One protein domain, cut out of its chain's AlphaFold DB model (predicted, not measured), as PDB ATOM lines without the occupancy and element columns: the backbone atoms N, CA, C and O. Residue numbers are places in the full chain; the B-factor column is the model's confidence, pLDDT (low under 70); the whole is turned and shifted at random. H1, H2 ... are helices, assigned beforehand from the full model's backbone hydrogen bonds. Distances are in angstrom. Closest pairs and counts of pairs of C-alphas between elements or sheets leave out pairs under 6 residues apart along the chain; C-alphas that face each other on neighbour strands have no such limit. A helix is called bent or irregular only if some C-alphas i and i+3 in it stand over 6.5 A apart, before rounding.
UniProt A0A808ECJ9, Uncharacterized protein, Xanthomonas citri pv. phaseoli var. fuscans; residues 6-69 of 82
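Overview. This is residues 6 to 69 of the 82 residues of an uncharacterized protein of Xanthomonas citri pv. phaseoli var. fuscans (UniProt A0A808ECJ9). Three helices make an angular assembly, with the kinked H2 in the middle: H1 folds against one part of it as a loose hairpin, and the long H3 crosses it almost at a right angle. H3 packs on H2 with residues 49 to 57 alone and runs on past it to Val 69, while H1 and H3 come near each other around Ala 21 and Met 60. The printed part has 64 residues, with three named helices in the order H1, H2, H3 and no named strand, and its class is all helix. It is compact, with a radius of gyration of the C-alphas of 11.4 A, and spans 35 by 26 by 20 A.

Along the chain. H1 is residues 6 to 21, 22.6 A long, beginning at C-alpha 6 at (102.249, 268.168, 374.054). H2 is residues 27 to 43, 16.2 A long, with a kink of 85 degrees near residue 37; it is irregular, with C-alphas 38 and 41 9.5 A apart. H3 is residues 47 to 69, 33.2 A long, ending at C-alpha 69 at (100.527, 281.127, 344.777).

Arrangement. H1 and H2 touch as a helical hairpin, at a steep tilt of 39 degrees, opposite ways; their closest C-alphas are those of His 15 and Ser 34, 5.2 A apart. H2 and H3 touch, about perpendicular at 81 degrees; their closest C-alphas, those of Ala 33 and Cys 53, are 4.4 A apart. H1 and H3 are close but not clearly touching, with the closest C-alphas, of Ala 21 and Met 60, 7.4 A apart. Every O i to N i+4 pair is within hydrogen-bond range in H1 and H3, and 10 of 13 in H2.

Size, cuts and confidence. The two C-alphas farthest apart, those of Gly 44 and Val 69, are 35.3 A apart. The printed part has no cut, and both links are tight. Mean pLDDT of the printed part is 84.8; residues 63 to 69 are under 70.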
ATOM      1  N   LEU A   6     102.268 267.153 375.107       94.12
ATOM      2  CA  LEU A   6     102.249 268.168 374.054       94.12
ATOM      3  C   LEU A   6     102.912 267.654 372.772       94.12
ATOM      4  O   LEU A   6     102.313 267.755 371.707       94.12
ATOM      5  N   GLU A   7     104.102 267.056 372.872       94.19
ATOM      6  CA  GLU A   7     104.782 266.456 371.716       94.19
ATOM      7  C   GLU A   7     103.910 265.369 371.070       94.19
ATOM      8  O   GLU A   7     103.771 265.345 369.853       94.19
ATOM      9  N   ASN A   8     103.243 264.522 371.861       94.62
ATOM     10  CA  ASN A   8     102.354 263.489 371.325       94.62
ATOM     11  C   ASN A   8     101.120 264.065 370.602       94.62
ATOM     12  O   ASN A   8     100.692 263.540 369.571       94.62
ATOM     13  N   ALA A   9     100.557 265.161 371.121       96.25
ATOM     14  CA  ALA A   9      99.454 265.865 370.471       96.25
ATOM     15  C   ALA A   9      99.898 266.496 369.141       96.25
ATOM     16  O   ALA A   9      99.199 266.371 368.137       96.25
ATOM     17  N   LEU A  10     101.084 267.113 369.117       94.69
ATOM     18  CA  LEU A  10     101.668 267.682 367.903       94.69
ATOM     19  C   LEU A  10     101.974 266.599 366.864       94.69
ATOM     20  O   LEU A  10     101.616 266.776 365.707       94.69
ATOM     21  N   ILE A  11     102.546 265.458 367.266       95.12
ATOM     22  CA  ILE A  11     102.828 264.332 366.358       95.12
ATOM     23  C   ILE A  11     101.533 263.827 365.722       95.12
ATOM     24  O   ILE A  11     101.470 263.687 364.505       95.12
ATOM     25  N   THR A  12     100.486 263.612 366.524       96.06
ATOM     26  CA  THR A  12      99.168 263.190 366.019       96.06
ATOM     27  C   THR A  12      98.593 264.203 365.025       96.06
ATOM     28  O   THR A  12      98.060 263.824 363.984       96.06
ATOM     29  N   HIS A  13      98.716 265.499 365.321       94.88
ATOM     30  CA  HIS A  13      98.233 266.550 364.431       94.88
ATOM     31  C   HIS A  13      99.008 266.588 363.107       94.88
ATOM     32  O   HIS A  13      98.400 266.597 362.036       94.88
ATOM     33  N   THR A  14     100.342 266.553 363.163       93.25
ATOM     34  CA  THR A  14     101.206 266.516 361.977       93.25
ATOM     35  C   THR A  14     100.958 265.264 361.139       93.25
ATOM     36  O   THR A  14     100.916 265.361 359.915       93.25
ATOM     37  N   HIS A  15     100.711 264.120 361.779       94.62
ATOM     38  CA  HIS A  15     100.344 262.877 361.105       94.62
ATOM     39  C   HIS A  15      99.061 263.021 360.291       94.62
ATOM     40  O   HIS A  15      99.035 262.623 359.131       94.62
ATOM     41  N   GLY A  16      98.019 263.641 360.855       93.06
ATOM     42  CA  GLY A  16      96.788 263.936 360.115       93.06
ATOM     43  C   GLY A  16      97.046 264.804 358.880       93.06
ATOM     44  O   GLY A  16      96.648 264.440 357.779       93.06
ATOM     45  N   LEU A  17      97.800 265.898 359.038       91.25
ATOM     46  CA  LEU A  17      98.139 266.793 357.921       91.25
ATOM     47  C   LEU A  17      98.929 266.087 356.811       91.25
ATOM     48  O   LEU A  17      98.683 266.327 355.629       91.25
ATOM     49  N   LEU A  18      99.891 265.242 357.186       89.81
ATOM     50  CA  LEU A  18     100.698 264.465 356.250       89.81
ATOM     51  C   LEU A  18      99.860 263.410 355.524       89.81
ATOM     52  O   LEU A  18      99.958 263.299 354.306       89.81
ATOM     53  N   ASN A  19      99.020 262.678 356.253       91.62
ATOM     54  CA  ASN A  19      98.148 261.656 355.688       91.62
ATOM     55  C   ASN A  19      97.138 262.257 354.695       91.62
ATOM     56  O   ASN A  19      96.928 261.705 353.620       91.62
ATOM     57  N   ASP A  20      96.571 263.423 355.011       89.88
ATOM     58  CA  ASP A  20      95.653 264.136 354.114       89.88
ATOM     59  C   ASP A  20      96.362 264.694 352.868       89.88
ATOM     60  O   ASP A  20      95.771 264.789 351.791       89.88
ATOM     61  N   ALA A  21      97.630 265.096 353.001       86.69
ATOM     62  CA  ALA A  21      98.428 265.603 351.888       86.69
ATOM     63  C   ALA A  21      98.957 264.486 350.974       86.69
ATOM     64  O   ALA A  21      99.138 264.720 349.777       86.69
ATOM     65  N   PHE A  22      99.198 263.294 351.526       86.56
ATOM     66  CA  PHE A  22      99.810 262.156 350.844       86.56
ATOM     67  C   PHE A  22      99.070 260.843 351.171       86.56
ATOM     68  O   PHE A  22      99.641 259.967 351.823       86.56
ATOM     69  N   PRO A  23      97.818 260.670 350.712       85.31
ATOM     70  CA  PRO A  23      96.992 259.513 351.076       85.31
ATOM     71  C   PRO A  23      97.542 258.172 350.566       85.31
ATOM     72  O   PRO A  23      97.244 257.130 351.142       85.31
ATOM     73  N   ASP A  24      98.357 258.198 349.509       86.19
ATOM     74  CA  ASP A  24      98.965 257.005 348.906       86.19
ATOM     75  C   ASP A  24     100.367 256.688 349.463       86.19
ATOM     76  O   ASP A  24     101.006 255.722 349.037       86.19
ATOM     77  N   ALA A  25     100.896 257.511 350.374       85.56
ATOM     78  CA  ALA A  25     102.209 257.276 350.965       85.56
ATOM     79  C   ALA A  25     102.160 256.154 352.010       85.56
ATOM     80  O   ALA A  25     101.173 255.976 352.721       85.56
ATOM     81  N   ASP A  26     103.265 255.414 352.147       88.56
ATOM     82  CA  ASP A  26     103.369 254.394 353.191       88.56
ATOM     83  C   ASP A  26     103.231 255.040 354.578       88.56
ATOM     84  O   ASP A  26     103.964 255.972 354.930       88.56
ATOM     85  N   SER A  27     102.319 254.494 355.382       87.50
ATOM     86  CA  SER A  27     102.066 254.895 356.769       87.50
ATOM     87  C   SER A  27     103.335 255.015 357.624       87.50
ATOM     88  O   SER A  27     103.420 255.907 358.464       87.50
ATOM     89  N   ARG A  28     104.360 254.186 357.377       89.44
ATOM     90  CA  ARG A  28     105.638 254.235 358.101       89.44
ATOM     91  C   ARG A  28     106.408 255.519 357.814       89.44
ATOM     92  O   ARG A  28     107.003 256.096 358.723       89.44
ATOM     93  N   TRP A  29     106.374 255.990 356.567       89.19
ATOM     94  CA  TRP A  29     107.003 257.256 356.188       89.19
ATOM     95  C   TRP A  29     106.238 258.446 356.759       89.19
ATOM     96  O   TRP A  29     106.858 259.406 357.212       89.19
ATOM     97  N   ILE A  30     104.906 258.364 356.811       91.00
ATOM     98  CA  ILE A  30     104.053 259.386 357.429       91.00
ATOM     99  C   ILE A  30     104.307 259.478 358.940       91.00
ATOM    100  O   ILE A  30     104.505 260.575 359.469       91.00
ATOM    101  N   GLU A  31     104.383 258.347 359.641       92.44
ATOM    102  CA  GLU A  31     104.704 258.302 361.069       92.44
ATOM    103  C   GLU A  31     106.111 258.846 361.354       92.44
ATOM    104  O   GLU A  31     106.289 259.701 362.231       92.44
ATOM    105  N   GLY A  32     107.106 258.405 360.579       91.94
ATOM    106  CA  GLY A  32     108.487 258.867 360.694       91.94
ATOM    107  C   GLY A  32     108.619 260.374 360.469       91.94
ATOM    108  O   GLY A  32     109.212 261.069 361.296       91.94
ATOM    109  N   ALA A  33     107.996 260.905 359.414       92.75
ATOM    110  CA  ALA A  33     107.999 262.333 359.105       92.75
ATOM    111  C   ALA A  33     107.293 263.158 360.186       92.75
ATOM    112  O   ALA A  33     107.802 264.203 360.590       92.75
ATOM    113  N   SER A  34     106.181 262.662 360.730       93.69
ATOM    114  CA  SER A  34     105.463 263.319 361.832       93.69
ATOM    115  C   SER A  34     106.328 263.435 363.084       93.69
ATOM    116  O   SER A  34     106.397 264.489 363.717       93.69
ATOM    117  N   ARG A  35     107.027 262.350 363.434       93.50
ATOM    118  CA  ARG A  35     107.945 262.320 364.576       93.50
ATOM    119  C   ARG A  35     109.154 263.212 364.337       93.50
ATOM    120  O   ARG A  35     109.523 263.955 365.243       93.50
ATOM    121  N   LEU A  36     109.740 263.175 363.143       93.62
ATOM    122  CA  LEU A  36     110.891 264.002 362.791       93.62
ATOM    123  C   LEU A  36     110.550 265.496 362.812       93.62
ATOM    124  O   LEU A  36     111.317 266.279 363.362       93.62
ATOM    125  N   GLN A  37     109.381 265.885 362.304       93.25
ATOM    126  CA  GLN A  37     108.932 267.278 362.294       93.25
ATOM    127  C   GLN A  37     108.799 267.869 363.705       93.25
ATOM    128  O   GLN A  37     109.104 269.040 363.916       93.25
ATOM    129  N   VAL A  38     108.320 267.078 364.671       93.00
ATOM    130  CA  VAL A  38     108.066 267.552 366.043       93.00
ATOM    131  C   VAL A  38     109.287 267.387 366.945       93.00
ATOM    132  O   VAL A  38     109.555 268.240 367.787       93.00
ATOM    133  N   LEU A  39     110.015 266.278 366.807       91.75
ATOM    134  CA  LEU A  39     111.087 265.890 367.727       91.75
ATOM    135  C   LEU A  39     112.490 266.190 367.178       91.75
ATOM    136  O   LEU A  39     113.450 266.177 367.951       91.75
ATOM    137  N   GLY A  40     112.635 266.440 365.874       89.56
ATOM    138  CA  GLY A  40     113.932 266.616 365.220       89.56
ATOM    139  C   GLY A  40     114.843 265.406 365.440       89.56
ATOM    140  O   GLY A  40     114.403 264.257 365.386       89.56
ATOM    141  N   ASP A  41     116.108 265.652 365.779       86.06
ATOM    142  CA  ASP A  41     117.105 264.600 366.046       86.06
ATOM    143  C   ASP A  41     116.712 263.655 367.190       86.06
ATOM    144  O   ASP A  41     117.140 262.500 367.235       86.06
ATOM    145  N   ARG A  42     115.843 264.105 368.106       90.31
ATOM    146  CA  ARG A  42     115.338 263.262 369.195       90.31
ATOM    147  C   ARG A  42     114.388 262.179 368.698       90.31
ATOM    148  O   ARG A  42     114.119 261.264 369.464       90.31
ATOM    149  N   ALA A  43     113.895 262.242 367.456       85.00
ATOM    150  CA  ALA A  43     112.999 261.231 366.895       85.00
ATOM    151  C   ALA A  43     113.597 259.812 366.925       85.00
ATOM    152  O   ALA A  43     112.834 258.840 366.945       85.00
ATOM    153  N   GLY A  44     114.934 259.701 366.983       84.62
ATOM    154  CA  GLY A  44     115.652 258.433 367.119       84.62
ATOM    155  C   GLY A  44     115.615 257.578 365.855       84.62
ATOM    156  O   GLY A  44     115.718 256.358 365.950       84.62
ATOM    157  N   LEU A  45     115.420 258.210 364.695       85.44
ATOM    158  CA  LEU A  45     115.396 257.542 363.399       85.44
ATOM    159  C   LEU A  45     116.832 257.292 362.902       85.44
ATOM    160  O   LEU A  45     117.676 258.182 363.038       85.44
ATOM    161  N   PRO A  46     117.117 256.129 362.292       87.94
ATOM    162  CA  PRO A  46     118.333 255.908 361.515       87.94
ATOM    163  C   PRO A  46     118.499 256.959 360.408       87.94
ATOM    164  O   PRO A  46     117.513 257.396 359.815       87.94
ATOM    165  N   ASP A  47     119.740 257.305 360.052       86.44
ATOM    166  CA  ASP A  47     120.036 258.361 359.065       86.44
ATOM    167  C   ASP A  47     119.325 258.175 357.718       86.44
ATOM    168  O   ASP A  47     118.922 259.148 357.081       86.44
ATOM    169  N   GLN A  48     119.169 256.931 357.262       86.38
ATOM    170  CA  GLN A  48     118.469 256.638 356.014       86.38
ATOM    171  C   GLN A  48     116.969 256.952 356.113       86.38
ATOM    172  O   GLN A  48     116.412 257.570 355.207       86.38
ATOM    173  N   GLU A  49     116.326 256.563 357.214       85.88
ATOM    174  CA  GLU A  49     114.909 256.844 357.456       85.88
ATOM    175  C   GLU A  49     114.677 258.336 357.671       85.88
ATOM    176  O   GLU A  49     113.713 258.896 357.148       85.88
ATOM    177  N   LYS A  50     115.608 259.001 358.362       88.12
ATOM    178  CA  LYS A  50     115.591 260.448 358.556       88.12
ATOM    179  C   LYS A  50     115.569 261.187 357.217       88.12
ATOM    180  O   LYS A  50     114.679 262.001 357.006       88.12
ATOM    181  N   ARG A  51     116.459 260.844 356.277       86.75
ATOM    182  CA  ARG A  51     116.490 261.471 354.939       86.75
ATOM    183  C   ARG A  51     115.204 261.249 354.145       86.75
ATOM    184  O   ARG A  51     114.746 262.157 353.456       86.75
ATOM    185  N   ALA A  52     114.618 260.054 354.228       86.00
ATOM    186  CA  ALA A  52     113.342 259.773 353.571       86.00
ATOM    187  C   ALA A  52     112.211 260.636 354.158       86.00
ATOM    188  O   ALA A  52     111.425 261.221 353.416       86.00
ATOM    189  N   CYS A  53     112.180 260.785 355.483       88.00
ATOM    190  CA  CYS A  53     111.231 261.648 356.180       88.00
ATOM    191  C   CYS A  53     111.435 263.135 355.840       88.00
ATOM    192  O   CYS A  53     110.463 263.838 355.573       88.00
ATOM    193  N   GLU A  54     112.682 263.612 355.780       87.50
ATOM    194  CA  GLU A  54     113.022 264.984 355.362       87.50
ATOM    195  C   GLU A  54     112.536 265.281 353.941       87.50
ATOM    196  O   GLU A  54     111.999 266.359 353.689       87.50
ATOM    197  N   ALA A  55     112.654 264.319 353.021       86.38
ATOM    198  CA  ALA A  55     112.141 264.477 351.664       86.38
ATOM    199  C   ALA A  55     110.614 264.663 351.651       86.38
ATOM    200  O   ALA A  55     110.116 265.574 350.989       86.38
ATOM    201  N   VAL A  56     109.869 263.850 352.410       82.19
ATOM    202  CA  VAL A  56     108.402 263.973 352.535       82.19
ATOM    203  C   VAL A  56     108.006 265.347 353.093       82.19
ATOM    204  O   VAL A  56     107.107 265.997 352.556       82.19
ATOM    205  N   LEU A  57     108.705 265.824 354.126       85.06
ATOM    206  CA  LEU A  57     108.463 267.143 354.716       85.06
ATOM    207  C   LEU A  57     108.755 268.276 353.720       85.06
ATOM    208  O   LEU A  57     107.921 269.166 353.542       85.06
ATOM    209  N   ALA A  58     109.868 268.197 352.987       85.81
ATOM    210  CA  ALA A  58     110.218 269.169 351.951       85.81
ATOM    211  C   ALA A  58     109.183 269.211 350.810       85.81
ATOM    212  O   ALA A  58     108.830 270.290 350.321       85.81
ATOM    213  N   PHE A  59     108.637 268.057 350.406       81.00
ATOM    214  CA  PHE A  59     107.542 268.005 349.432       81.00
ATOM    215  C   PHE A  59     106.282 268.713 349.941       81.00
ATOM    216  O   PHE A  59     105.611 269.391 349.155       81.00
ATOM    217  N   MET A  60     105.967 268.611 351.237       74.69
ATOM    218  CA  MET A  60     104.832 269.327 351.822       74.69
ATOM    219  C   MET A  60     105.039 270.845 351.783       74.69
ATOM    220  O   MET A  60     104.147 271.570 351.333       74.69
ATOM    221  N   GLU A  61     106.205 271.334 352.206       74.94
ATOM    222  CA  GLU A  61     106.524 272.768 352.187       74.94
ATOM    223  C   GLU A  61     106.440 273.342 350.765       74.94
ATOM    224  O   GLU A  61     105.847 274.403 350.532       74.94
ATOM    225  N   PHE A  62     106.947 272.597 349.780       70.06
ATOM    226  CA  PHE A  62     106.871 272.987 348.376       70.06
ATOM    227  C   PHE A  62     105.429 272.975 347.836       70.06
ATOM    228  O   PHE A  62     105.012 273.898 347.126       70.06
ATOM    229  N   GLY A  63     104.633 271.964 348.197       63.00
ATOM    230  CA  GLY A  63     103.218 271.861 347.835       63.00
ATOM    231  C   GLY A  63     102.355 272.979 348.437       63.00
ATOM    232  O   GLY A  63     101.494 273.541 347.750       63.00
ATOM    233  N   GLN A  64     102.619 273.374 349.686       58.25
ATOM    234  CA  GLN A  64     101.935 274.500 350.329       58.25
ATOM    235  C   GLN A  64     102.275 275.846 349.683       58.25
ATOM    236  O   GLN A  64     101.384 276.686 349.523       58.25
ATOM    237  N   ASN A  65     103.520 276.046 349.240       56.31
ATOM    238  CA  ASN A  65     103.896 277.253 348.503       56.31
ATOM    239  C   ASN A  65     103.136 277.378 347.175       56.31
ATOM    240  O   ASN A  65     102.677 278.471 346.844       56.31
ATOM    241  N   ARG A  66     102.872 276.278 346.455       50.38
ATOM    242  CA  ARG A  66     102.022 276.339 345.250       50.38
ATOM    243  C   ARG A  66     100.552 276.633 345.555       50.38
ATOM    244  O   ARG A  66      99.934 277.397 344.818       50.38
ATOM    245  N   ARG A  67      99.988 276.094 346.647       47.44
ATOM    246  CA  ARG A  67      98.617 276.443 347.081       47.44
ATOM    247  C   ARG A  67      98.487 277.914 347.488       47.44
ATOM    248  O   ARG A  67      97.434 278.499 347.257       47.44
ATOM    249  N   LYS A  68      99.534 278.528 348.054       47.09
ATOM    250  CA  LYS A  68      99.552 279.975 348.339       47.09
ATOM    251  C   LYS A  68      99.623 280.825 347.065       47.09
ATOM    252  O   LYS A  68      98.930 281.832 346.990       47.09
ATOM    253  N   VAL A  69     100.398 280.406 346.063       46.06
ATOM    254  CA  VAL A  69     100.527 281.127 344.777       46.06
ATOM    255  C   VAL A  69      99.262 281.006 343.909       46.06
ATOM    256  O   VAL A  69      98.951 281.913 343.146       46.06
TER     257      VAL A  69